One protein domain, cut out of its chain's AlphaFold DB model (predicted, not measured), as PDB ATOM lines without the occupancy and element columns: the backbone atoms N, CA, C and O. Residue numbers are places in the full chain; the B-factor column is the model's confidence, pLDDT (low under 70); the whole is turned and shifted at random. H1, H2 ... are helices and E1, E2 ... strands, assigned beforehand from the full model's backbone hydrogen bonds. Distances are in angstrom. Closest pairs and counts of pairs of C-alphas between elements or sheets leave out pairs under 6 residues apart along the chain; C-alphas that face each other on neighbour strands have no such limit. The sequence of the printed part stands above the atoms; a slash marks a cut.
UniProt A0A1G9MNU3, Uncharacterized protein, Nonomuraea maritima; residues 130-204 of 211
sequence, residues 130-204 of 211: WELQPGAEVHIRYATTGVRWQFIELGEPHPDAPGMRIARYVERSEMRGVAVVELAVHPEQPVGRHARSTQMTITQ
ATOM      1  N   TRP A 130      87.346 -81.842 230.796       87.69
ATOM      2  CA  TRP A 130      86.478 -81.479 229.667       87.69
ATOM      3  C   TRP A 130      85.271 -82.416 229.496       87.69
ATOM      4  O   TRP A 130      84.335 -82.068 228.780       87.69
ATOM      5  N   GLU A 131      85.287 -83.580 230.150       89.94
ATOM      6  CA  GLU A 131      84.229 -84.596 230.090       89.94
ATOM      7  C   GLU A 131      83.196 -84.432 231.217       89.94
ATOM      8  O   GLU A 131      82.119 -85.029 231.160       89.94
ATOM      9  N   LEU A 132      83.493 -83.617 232.239       87.31
ATOM     10  CA  LEU A 132      82.567 -83.350 233.337       87.31
ATOM     11  C   LEU A 132      81.369 -82.517 232.874       87.31
ATOM     12  O   LEU A 132      81.518 -81.434 232.307       87.31
ATOM     13  N   GLN A 133      80.165 -82.994 233.189       87.44
ATOM     14  CA  GLN A 133      78.940 -82.234 232.964       87.44
ATOM     15  C   GLN A 133      78.673 -81.285 234.138       87.44
ATOM     16  O   GLN A 133      78.871 -81.687 235.289       87.44
ATOM     17  N   PRO A 134      78.187 -80.053 233.890       86.69
ATOM     18  CA  PRO A 134      77.668 -79.188 234.946       86.69
ATOM     19  C   PRO A 134      76.699 -79.946 235.860       86.69
ATOM     20  O   PRO A 134      75.785 -80.612 235.381       86.69
ATOM     21  N   GLY A 135      76.919 -79.866 237.171       82.69
ATOM     22  CA  GLY A 135      76.169 -80.602 238.188       82.69
ATOM     23  C   GLY A 135      76.791 -81.935 238.619       82.69
ATOM     24  O   GLY A 135      76.338 -82.482 239.620       82.69
ATOM     25  N   ALA A 136      77.829 -82.439 237.938       86.19
ATOM     26  CA  ALA A 136      78.512 -83.674 238.328       86.19
ATOM     27  C   ALA A 136      79.094 -83.587 239.744       86.19
ATOM     28  O   ALA A 136      79.792 -82.634 240.091       86.19
ATOM     29  N   GLU A 137      78.831 -84.601 240.564       84.88
ATOM     30  CA  GLU A 137      79.363 -84.693 241.916       84.88
ATOM     31  C   GLU A 137      80.642 -85.538 241.932       84.88
ATOM     32  O   GLU A 137      80.626 -86.738 241.671       84.88
ATOM     33  N   VAL A 138      81.757 -84.928 242.312       80.75
ATOM     34  CA  VAL A 138      83.023 -85.603 242.596       80.75
ATOM     35  C   VAL A 138      83.069 -85.904 244.090       80.75
ATOM     36  O   VAL A 138      83.152 -85.002 244.928       80.75
ATOM     37  N   HIS A 139      82.969 -87.179 244.446       77.25
ATOM     38  CA  HIS A 139      83.038 -87.635 245.830       77.25
ATOM     39  C   HIS A 139      84.465 -88.071 246.112       77.25
ATOM     40  O   HIS A 139      84.981 -88.986 245.474       77.25
ATOM     41  N   ILE A 140      85.099 -87.417 247.075       69.56
ATOM     42  CA  ILE A 140      86.475 -87.679 247.468       69.56
ATOM     43  C   ILE A 140      86.434 -88.259 248.876       69.56
ATOM     44  O   ILE A 140      86.117 -87.559 249.843       69.56
ATOM     45  N   ARG A 141      86.736 -89.551 249.009       61.47
ATOM     46  CA  ARG A 141      86.953 -90.161 250.322       61.47
ATOM     47  C   ARG A 141      88.434 -90.061 250.649       61.47
ATOM     48  O   ARG A 141      89.271 -90.634 249.961       61.47
ATOM     49  N   TYR A 142      88.763 -89.292 251.674       58.69
ATOM     50  CA  TYR A 142      90.051 -89.415 252.342       58.69
ATOM     51  C   TYR A 142      89.900 -90.432 253.472       58.69
ATOM     52  O   TYR A 142      88.797 -90.629 253.982       58.69
ATOM     53  N   ALA A 143      91.004 -91.037 253.916       47.12
ATOM     54  CA  ALA A 143      91.001 -92.001 255.023       47.12
ATOM     55  C   ALA A 143      90.357 -91.460 256.322       47.12
ATOM     56  O   ALA A 143      90.005 -92.241 257.202       47.12
ATOM     57  N   THR A 144      90.190 -90.139 256.441       40.06
ATOM     58  CA  THR A 144      89.706 -89.445 257.640       40.06
ATOM     59  C   THR A 144      88.517 -88.503 257.414       40.06
ATOM     60  O   THR A 144      87.928 -88.070 258.400       40.06
ATOM     61  N   THR A 145      88.125 -88.183 256.170       55.41
ATOM     62  CA  THR A 145      87.031 -87.229 255.874       55.41
ATOM     63  C   THR A 145      86.383 -87.487 254.514       55.41
ATOM     64  O   THR A 145      87.081 -87.781 253.541       55.41
ATOM     65  N   GLY A 146      85.064 -87.299 254.415       63.47
ATOM     66  CA  GLY A 146      84.351 -87.250 253.137       63.47
ATOM     67  C   GLY A 146      84.220 -85.814 252.632       63.47
ATOM     68  O   GLY A 146      83.661 -84.966 253.326       63.47
ATOM     69  N   VAL A 147      84.712 -85.538 251.424       74.81
ATOM     70  CA  VAL A 147      84.509 -84.254 250.740       74.81
ATOM     71  C   VAL A 147      83.684 -84.492 249.484       74.81
ATOM     72  O   VAL A 147      83.935 -85.437 248.736       74.81
ATOM     73  N   ARG A 148      82.700 -83.625 249.238       81.62
ATOM     74  CA  ARG A 148      81.912 -83.644 248.005       81.62
ATOM     75  C   ARG A 148      82.109 -82.344 247.250       81.62
ATOM     76  O   ARG A 148      81.880 -81.276 247.808       81.62
ATOM     77  N   TRP A 149      82.499 -82.430 245.989       85.19
ATOM     78  CA  TRP A 149      82.556 -81.285 245.090       85.19
ATOM     79  C   TRP A 149      81.462 -81.417 244.047       85.19
ATOM     80  O   TRP A 149      81.378 -82.435 243.374       85.19
ATOM     81  N   GLN A 150      80.628 -80.398 243.903       87.56
ATOM     82  CA  GLN A 150      79.667 -80.322 242.811       87.56
ATOM     83  C   GLN A 150      80.247 -79.424 241.725       87.56
ATOM     84  O   GLN A 150      80.449 -78.230 241.946       87.56
ATOM     85  N   PHE A 151      80.562 -80.007 240.577       88.38
ATOM     86  CA  PHE A 151      81.125 -79.302 239.441       88.38
ATOM     87  C   PHE A 151      80.108 -78.315 238.872       88.38
ATOM     88  O   PHE A 151      78.955 -78.667 238.633       88.38
ATOM     89  N   ILE A 152      80.535 -77.072 238.662       88.62
ATOM     90  CA  ILE A 152      79.704 -76.021 238.073       88.62
ATOM     91  C   ILE A 152      80.028 -75.928 236.586       88.62
ATOM     92  O   ILE A 152      79.154 -76.119 235.748       88.62
ATOM     93  N   GLU A 153      81.291 -75.655 236.256       89.62
ATOM     94  CA  GLU A 153      81.727 -75.472 234.874       89.62
ATOM     95  C   GLU A 153      83.250 -75.539 234.720       89.62
ATOM     96  O   GLU A 153      84.014 -75.295 235.661       89.62
ATOM     97  N   LEU A 154      83.686 -75.794 233.482       89.12
ATOM     98  CA  LEU A 154      85.047 -75.538 233.027       89.12
ATOM     99  C   LEU A 154      85.061 -74.186 232.306       89.12
ATOM    100  O   LEU A 154      84.798 -74.093 231.104       89.12
ATOM    101  N   GLY A 155      85.333 -73.137 233.073       83.88
ATOM    102  CA  GLY A 155      85.234 -71.746 232.663       83.88
ATOM    103  C   GLY A 155      86.384 -71.282 231.772       83.88
ATOM    104  O   GLY A 155      86.877 -71.996 230.895       83.88
ATOM    105  N   GLU A 156      86.784 -70.034 231.960       87.81
ATOM    106  CA  GLU A 156      87.704 -69.317 231.077       87.81
ATOM    107  C   GLU A 156      89.137 -69.885 231.104       87.81
ATOM    108  O   GLU A 156      89.530 -70.559 232.063       87.81
ATOM    109  N   PRO A 157      89.944 -69.631 230.057       86.56
ATOM    110  CA  PRO A 157      91.382 -69.878 230.098       86.56
ATOM    111  C   PRO A 157      92.054 -69.137 231.260       86.56
ATOM    112  O   PRO A 157      91.697 -68.003 231.575       86.56
ATOM    113  N   HIS A 158      93.059 -69.755 231.878       74.69
ATOM    114  CA  HIS A 158      93.815 -69.117 232.951       74.69
ATOM    115  C   HIS A 158      94.676 -67.965 232.390       74.69
ATOM    116  O   HIS A 158      95.409 -68.190 231.422       74.69
ATOM    117  N   PRO A 159      94.657 -66.760 232.996       64.38
ATOM    118  CA  PRO A 159      95.296 -65.567 232.425       64.38
ATOM    119  C   PRO A 159      96.815 -65.713 232.255       64.38
ATOM    120  O   PRO A 159      97.374 -65.257 231.262       64.38
ATOM    121  N   ASP A 160      97.465 -66.411 233.190       63.94
ATOM    122  CA  ASP A 160      98.928 -66.534 233.236       63.94
ATOM    123  C   ASP A 160      99.462 -67.926 232.848       63.94
ATOM    124  O   ASP A 160     100.671 -68.157 232.883       63.94
ATOM    125  N   ALA A 161      98.584 -68.878 232.498       69.81
ATOM    126  CA  ALA A 161      98.965 -70.276 232.258       69.81
ATOM    127  C   ALA A 161      98.345 -70.805 230.951       69.81
ATOM    128  O   ALA A 161      97.238 -71.353 230.960       69.81
ATOM    129  N   PRO A 162      99.053 -70.655 229.813       70.38
ATOM    130  CA  PRO A 162      98.577 -71.119 228.515       70.38
ATOM    131  C   PRO A 162      98.231 -72.613 228.537       70.38
ATOM    132  O   PRO A 162      99.042 -73.436 228.960       70.38
ATOM    133  N   GLY A 163      97.027 -72.960 228.078       78.00
ATOM    134  CA  GLY A 163      96.525 -74.342 228.053       78.00
ATOM    135  C   GLY A 163      95.776 -74.785 229.315       78.00
ATOM    136  O   GLY A 163      95.159 -75.847 229.302       78.00
ATOM    137  N   MET A 164      95.762 -73.978 230.382       83.50
ATOM    138  CA  MET A 164      94.923 -74.228 231.559       83.50
ATOM    139  C   MET A 164      93.593 -73.477 231.477       83.50
ATOM    140  O   MET A 164      93.492 -72.420 230.852       83.50
ATOM    141  N   ARG A 165      92.569 -74.013 232.140       81.75
ATOM    142  CA  ARG A 165      91.247 -73.397 232.313       81.75
ATOM    143  C   ARG A 165      90.868 -73.360 233.788       81.75
ATOM    144  O   ARG A 165      91.393 -74.142 234.577       81.75
ATOM    145  N   ILE A 166      89.966 -72.457 234.150       82.94
ATOM    146  CA  ILE A 166      89.456 -72.324 235.514       82.94
ATOM    147  C   ILE A 166      88.249 -73.251 235.678       82.94
ATOM    148  O   ILE A 166      87.176 -72.980 235.148       82.94
ATOM    149  N   ALA A 167      88.419 -74.356 236.399       82.75
ATOM    150  CA  ALA A 167      87.320 -75.217 236.820       82.75
ATOM    151  C   ALA A 167      86.687 -74.673 238.104       82.75
ATOM    152  O   ALA A 167      87.401 -74.357 239.057       82.75
ATOM    153  N   ARG A 168      85.354 -74.595 238.142       84.38
ATOM    154  CA  ARG A 168      84.581 -74.098 239.288       84.38
ATOM    155  C   ARG A 168      83.756 -75.210 239.911       84.38
ATOM    156  O   ARG A 168      83.135 -75.996 239.195       84.38
ATOM    157  N   TYR A 169      83.707 -75.255 241.237       86.81
ATOM    158  CA  TYR A 169      82.892 -76.220 241.973       86.81
ATOM    159  C   TYR A 169      82.370 -75.654 243.290       86.81
ATOM    160  O   TYR A 169      82.932 -74.717 243.854       86.81
ATOM    161  N   VAL A 170      81.301 -76.265 243.793       84.62
ATOM    162  CA  VAL A 170      80.836 -76.095 245.168       84.62
ATOM    163  C   VAL A 170      81.417 -77.221 246.016       84.62
ATOM    164  O   VAL A 170      81.031 -78.379 245.868       84.62
ATOM    165  N   GLU A 171      82.340 -76.899 246.915       81.50
ATOM    166  CA  GLU A 171      82.800 -77.811 247.955       81.50
ATOM    167  C   GLU A 171      81.771 -77.878 249.084       81.50
ATOM    168  O   GLU A 171      81.371 -76.856 249.638       81.50
ATOM    169  N   ARG A 172      81.381 -79.101 249.445       78.94
ATOM    170  CA  ARG A 172      80.656 -79.434 250.666       78.94
ATOM    171  C   ARG A 172      81.553 -80.321 251.518       78.94
ATOM    172  O   ARG A 172      81.808 -81.476 251.167       78.94
ATOM    173  N   SER A 173      82.051 -79.776 252.617       70.00
ATOM    174  CA  SER A 173      82.900 -80.501 253.559       70.00
ATOM    175  C   SER A 173      82.533 -80.142 254.992       70.00
ATOM    176  O   SER A 173      82.090 -79.031 255.274       70.00
ATOM    177  N   GLU A 174      82.756 -81.069 255.920       64.19
ATOM    178  CA  GLU A 174      82.578 -80.791 257.352       64.19
ATOM    179  C   GLU A 174      83.519 -79.674 257.840       64.19
ATOM    180  O   GLU A 174      83.195 -78.963 258.784       64.19
ATOM    181  N   MET A 175      84.656 -79.476 257.159       54.81
ATOM    182  CA  MET A 175      85.661 -78.468 257.511       54.81
ATOM    183  C   MET A 175      85.318 -77.046 257.049       54.81
ATOM    184  O   MET A 175      85.678 -76.092 257.733       54.81
ATOM    185  N   ARG A 176      84.691 -76.877 255.876       54.22
ATOM    186  CA  ARG A 176      84.441 -75.549 255.271       54.22
ATOM    187  C   ARG A 176      82.964 -75.236 255.045       54.22
ATOM    188  O   ARG A 176      82.640 -74.149 254.575       54.22
ATOM    189  N   GLY A 177      82.063 -76.152 255.395       71.12
ATOM    190  CA  GLY A 177      80.646 -76.013 255.089       71.12
ATOM    191  C   GLY A 177      80.424 -76.064 253.580       71.12
ATOM    192  O   GLY A 177      80.822 -77.033 252.938       71.12
ATOM    193  N   VAL A 178      79.786 -75.033 253.021       78.19
ATOM    194  CA  VAL A 178      79.518 -74.896 251.581       78.19
ATOM    195  C   VAL A 178      80.316 -73.713 251.034       78.19
ATOM    196  O   VAL A 178      80.082 -72.581 251.454       78.19
ATOM    197  N   ALA A 179      81.235 -73.955 250.097       74.88
ATOM    198  CA  ALA A 179      82.088 -72.917 249.515       74.88
ATOM    199  C   ALA A 179      82.259 -73.094 248.002       74.88
ATOM    200  O   ALA A 179      82.357 -74.217 247.517       74.88
ATOM    201  N   VAL A 180      82.339 -71.989 247.258       78.56
ATOM    202  CA  VAL A 180      82.754 -72.020 245.847       78.56
ATOM    203  C   VAL A 180      84.274 -72.027 245.790       78.56
ATOM    204  O   VAL A 180      84.928 -71.247 246.483       78.56
ATOM    205  N   VAL A 181      84.833 -72.902 244.964       76.62
ATOM    206  CA  VAL A 181      86.274 -73.037 244.783       76.62
ATOM    207  C   VAL A 181      86.597 -73.056 243.293       76.62
ATOM    208  O   VAL A 181      85.858 -73.618 242.481       76.62
ATOM    209  N   GLU A 182      87.714 -72.424 242.948       80.44
ATOM    210  CA  GLU A 182      88.231 -72.329 241.590       80.44
ATOM    211  C   GLU A 182      89.608 -72.997 241.515       80.44
ATOM    212  O   GLU A 182      90.465 -72.776 242.374       80.44
ATOM    213  N   LEU A 183      89.831 -73.810 240.485       77.88
ATOM    214  CA  LEU A 183      91.109 -74.472 240.231       77.88
ATOM    215  C   LEU A 183      91.579 -74.213 238.806       77.88
ATOM    216  O   LEU A 183      90.821 -74.365 237.852       77.88
ATOM    217  N   ALA A 184      92.865 -73.905 238.654       79.06
ATOM    218  CA  ALA A 184      93.529 -73.949 237.360       79.06
ATOM    219  C   ALA A 184      93.817 -75.412 236.990       79.06
ATOM    220  O   ALA A 184      94.560 -76.105 237.691       79.06
ATOM    221  N   VAL A 185      93.219 -75.887 235.898       78.06
ATOM    222  CA  VAL A 185      93.296 -77.289 235.472       78.06
ATOM    223  C   VAL A 185      93.655 -77.394 233.999       78.06
ATOM    224  O   VAL A 185      93.292 -76.536 233.193       78.06
ATOM    225  N   HIS A 186      94.349 -78.466 233.626       84.94
ATOM    226  CA  HIS A 186      94.479 -78.814 232.215       84.94
ATOM    227  C   HIS A 186      93.227 -79.603 231.800       84.94
ATOM    228  O   HIS A 186      92.956 -80.626 232.432       84.94
ATOM    229  N   PRO A 187      92.478 -79.188 230.759       86.06
ATOM    230  CA  PRO A 187      91.203 -79.817 230.409       86.06
ATOM    231  C   PRO A 187      91.307 -81.334 230.217       86.06
ATOM    232  O   PRO A 187      90.453 -82.077 230.679       86.06
ATOM    233  N   GLU A 188      92.386 -81.786 229.580       86.25
ATOM    234  CA  GLU A 188      92.645 -83.192 229.237       86.25
ATOM    235  C   GLU A 188      93.163 -84.049 230.402       86.25
ATOM    236  O   GLU A 188      93.326 -85.256 230.248       86.25
ATOM    237  N   GLN A 189      93.477 -83.452 231.554       83.25
ATOM    238  CA  GLN A 189      93.968 -84.224 232.692       83.25
ATOM    239  C   GLN A 189      92.807 -84.799 233.513       83.25
ATOM    240  O   GLN A 189      91.778 -84.134 233.653       83.25
ATOM    241  N   PRO A 190      92.978 -85.998 234.105       83.94
ATOM    242  CA  PRO A 190      91.978 -86.570 234.992       83.94
ATOM    243  C   PRO A 190      91.713 -85.677 236.202       83.94
ATOM    244  O   PRO A 190      92.652 -85.181 236.837       83.94
ATOM    245  N   VAL A 191      90.443 -85.547 236.575       80.50
ATOM    246  CA  VAL A 191      89.990 -84.753 237.732       80.50
ATOM    247  C   VAL A 191      90.701 -85.189 239.018       80.50
ATOM    248  O   VAL A 191      91.157 -84.359 239.810       80.50
ATOM    249  N   GLY A 192      90.901 -86.500 239.187       73.81
ATOM    250  CA  GLY A 192      91.523 -87.081 240.378       73.81
ATOM    251  C   GLY A 192      92.981 -86.675 240.607       73.81
ATOM    252  O   GLY A 192      93.440 -86.709 241.748       73.81
ATOM    253  N   ARG A 193      93.691 -86.176 239.581       72.19
ATOM    254  CA  ARG A 193      95.037 -85.601 239.769       72.19
ATOM    255  C   ARG A 193      95.034 -84.348 240.642       72.19
ATOM    256  O   ARG A 193      96.039 -84.041 241.276       72.19
ATOM    257  N   HIS A 194      93.918 -83.623 240.680       66.75
ATOM    258  CA  HIS A 194      93.783 -82.407 241.479       66.75
ATOM    259  C   HIS A 194      93.225 -82.692 242.876       66.75
ATOM    260  O   HIS A 194      93.633 -82.043 243.837       66.75
ATOM    261  N   ALA A 195      92.337 -83.681 242.993       64.38
ATOM    262  CA  ALA A 195      91.724 -84.101 244.251       64.38
ATOM    263  C   ALA A 195      92.630 -84.987 245.128       64.38
ATOM    264  O   ALA A 195      92.406 -85.062 246.330       64.38
ATOM    265  N   ARG A 196      93.659 -85.638 244.561       64.12
ATOM    266  CA  ARG A 196      94.658 -86.446 245.297       64.12
ATOM    267  C   ARG A 196      94.047 -87.545 246.190       64.12
ATOM    268  O   ARG A 196      94.438 -87.702 247.345       64.12
ATOM    269  N   SER A 197      93.089 -88.312 245.664       64.19
ATOM    270  CA  SER A 197      92.566 -89.519 246.328       64.19
ATOM    271  C   SER A 197      92.298 -90.638 245.326       64.19
ATOM    272  O   SER A 197      91.696 -90.406 244.278       64.19
ATOM    273  N   THR A 198      92.704 -91.861 245.677       67.38
ATOM    274  CA  THR A 198      92.371 -93.083 244.929       67.38
ATOM    275  C   THR A 198      90.921 -93.507 245.127       67.38
ATOM    276  O   THR A 198      90.347 -94.133 244.252       67.38
ATOM    277  N   GLN A 199      90.293 -93.115 246.236       67.75
ATOM    278  CA  GLN A 199      88.911 -93.469 246.572       67.75
ATOM    279  C   GLN A 199      87.911 -92.436 246.035       67.75
ATOM    280  O   GLN A 199      86.904 -92.124 246.681       67.75
ATOM    281  N   MET A 200      88.233 -91.844 244.885       73.69
ATOM    282  CA  MET A 200      87.393 -90.859 244.223       73.69
ATOM    283  C   MET A 200      86.338 -91.562 243.369       73.69
ATOM    284  O   MET A 200      86.654 -92.481 242.621       73.69
ATOM    285  N   THR A 201      85.099 -91.087 243.434       79.94
ATOM    286  CA  THR A 201      84.020 -91.523 242.538       79.94
ATOM    287  C   THR A 201      83.304 -90.314 241.959       79.94
ATOM    288  O   THR A 201      82.934 -89.412 242.713       79.94
ATOM    289  N   ILE A 202      83.072 -90.297 240.647       81.38
ATOM    290  CA  ILE A 202      82.327 -89.226 239.981       81.38
ATOM    291  C   ILE A 202      80.911 -89.718 239.679       81.38
ATOM    292  O   ILE A 202      80.709 -90.714 238.988       81.38
ATOM    293  N   THR A 203      79.917 -89.008 240.204       83.88
ATOM    294  CA  THR A 203      78.501 -89.242 239.915       83.88
ATOM    295  C   THR A 203      78.024 -88.163 238.957       83.88
ATOM    296  O   THR A 203      78.028 -86.980 239.291       83.88
ATOM    297  N   GLN A 204      77.640 -88.559 237.747       81.12
ATOM    298  CA  GLN A 204      77.060 -87.633 236.776       81.12
ATOM    299  C   GLN A 204      75.613 -87.302 237.177       81.12
ATOM    300  O   GLN A 204      74.923 -88.182 237.700       81.12
TER     301      GLN A 204
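What this domain is: This is residues 130 to 204 of the 211 residues of an uncharacterized protein of Nonomuraea maritima (UniProt A0A1G9MNU3). One strongly twisted antiparallel sheet, curved where its longest strand E2 bends by 62 degrees at residue 152, has the short helix H1 on one face. The 75 printed residues include E1, E2, E3, E4, H1 and E5 along the chain; the sheet's order is E4, E3, E2, E1, E5. The class is mostly strand, compact with a radius of gyration of the C-alphas of 12.2 A, spanning 35 by 23 by 22 A.

How they stand to each other: E1, residues 137 to 141, E2, 146 to 157, E3, 165 to 173, and E4, 177 to 185, form a meander, each the antiparallel neighbour of the one before. Within hydrogen-bond range are N 138 and O 149, 2.7 A, N 150 and O 170, 2.8 A, and N 171 and O 179, 2.7 A. H1, residues 192 to 195, too short for an O i to N i+4 pair, is on the sheet at a height of 5.6 A, over none of its strands. E5, residues 200 to 203, is antiparallel to E1, with N 139 and O 201 2.8 A apart.

Where its parts are: C-alpha 137 begins E1 at (79.363, -84.693, 241.916); C-alpha 203 ends E5 at (78.501, -89.242, 239.915). E2 is 29.7 A long, E3 23.9 A and E4 23.4 A.

The domain as a whole: The printed part has no cut and no long link. Residues 140 to 146, 159 to 161, 174 to 176 and 194 to 199 have pLDDT under 70.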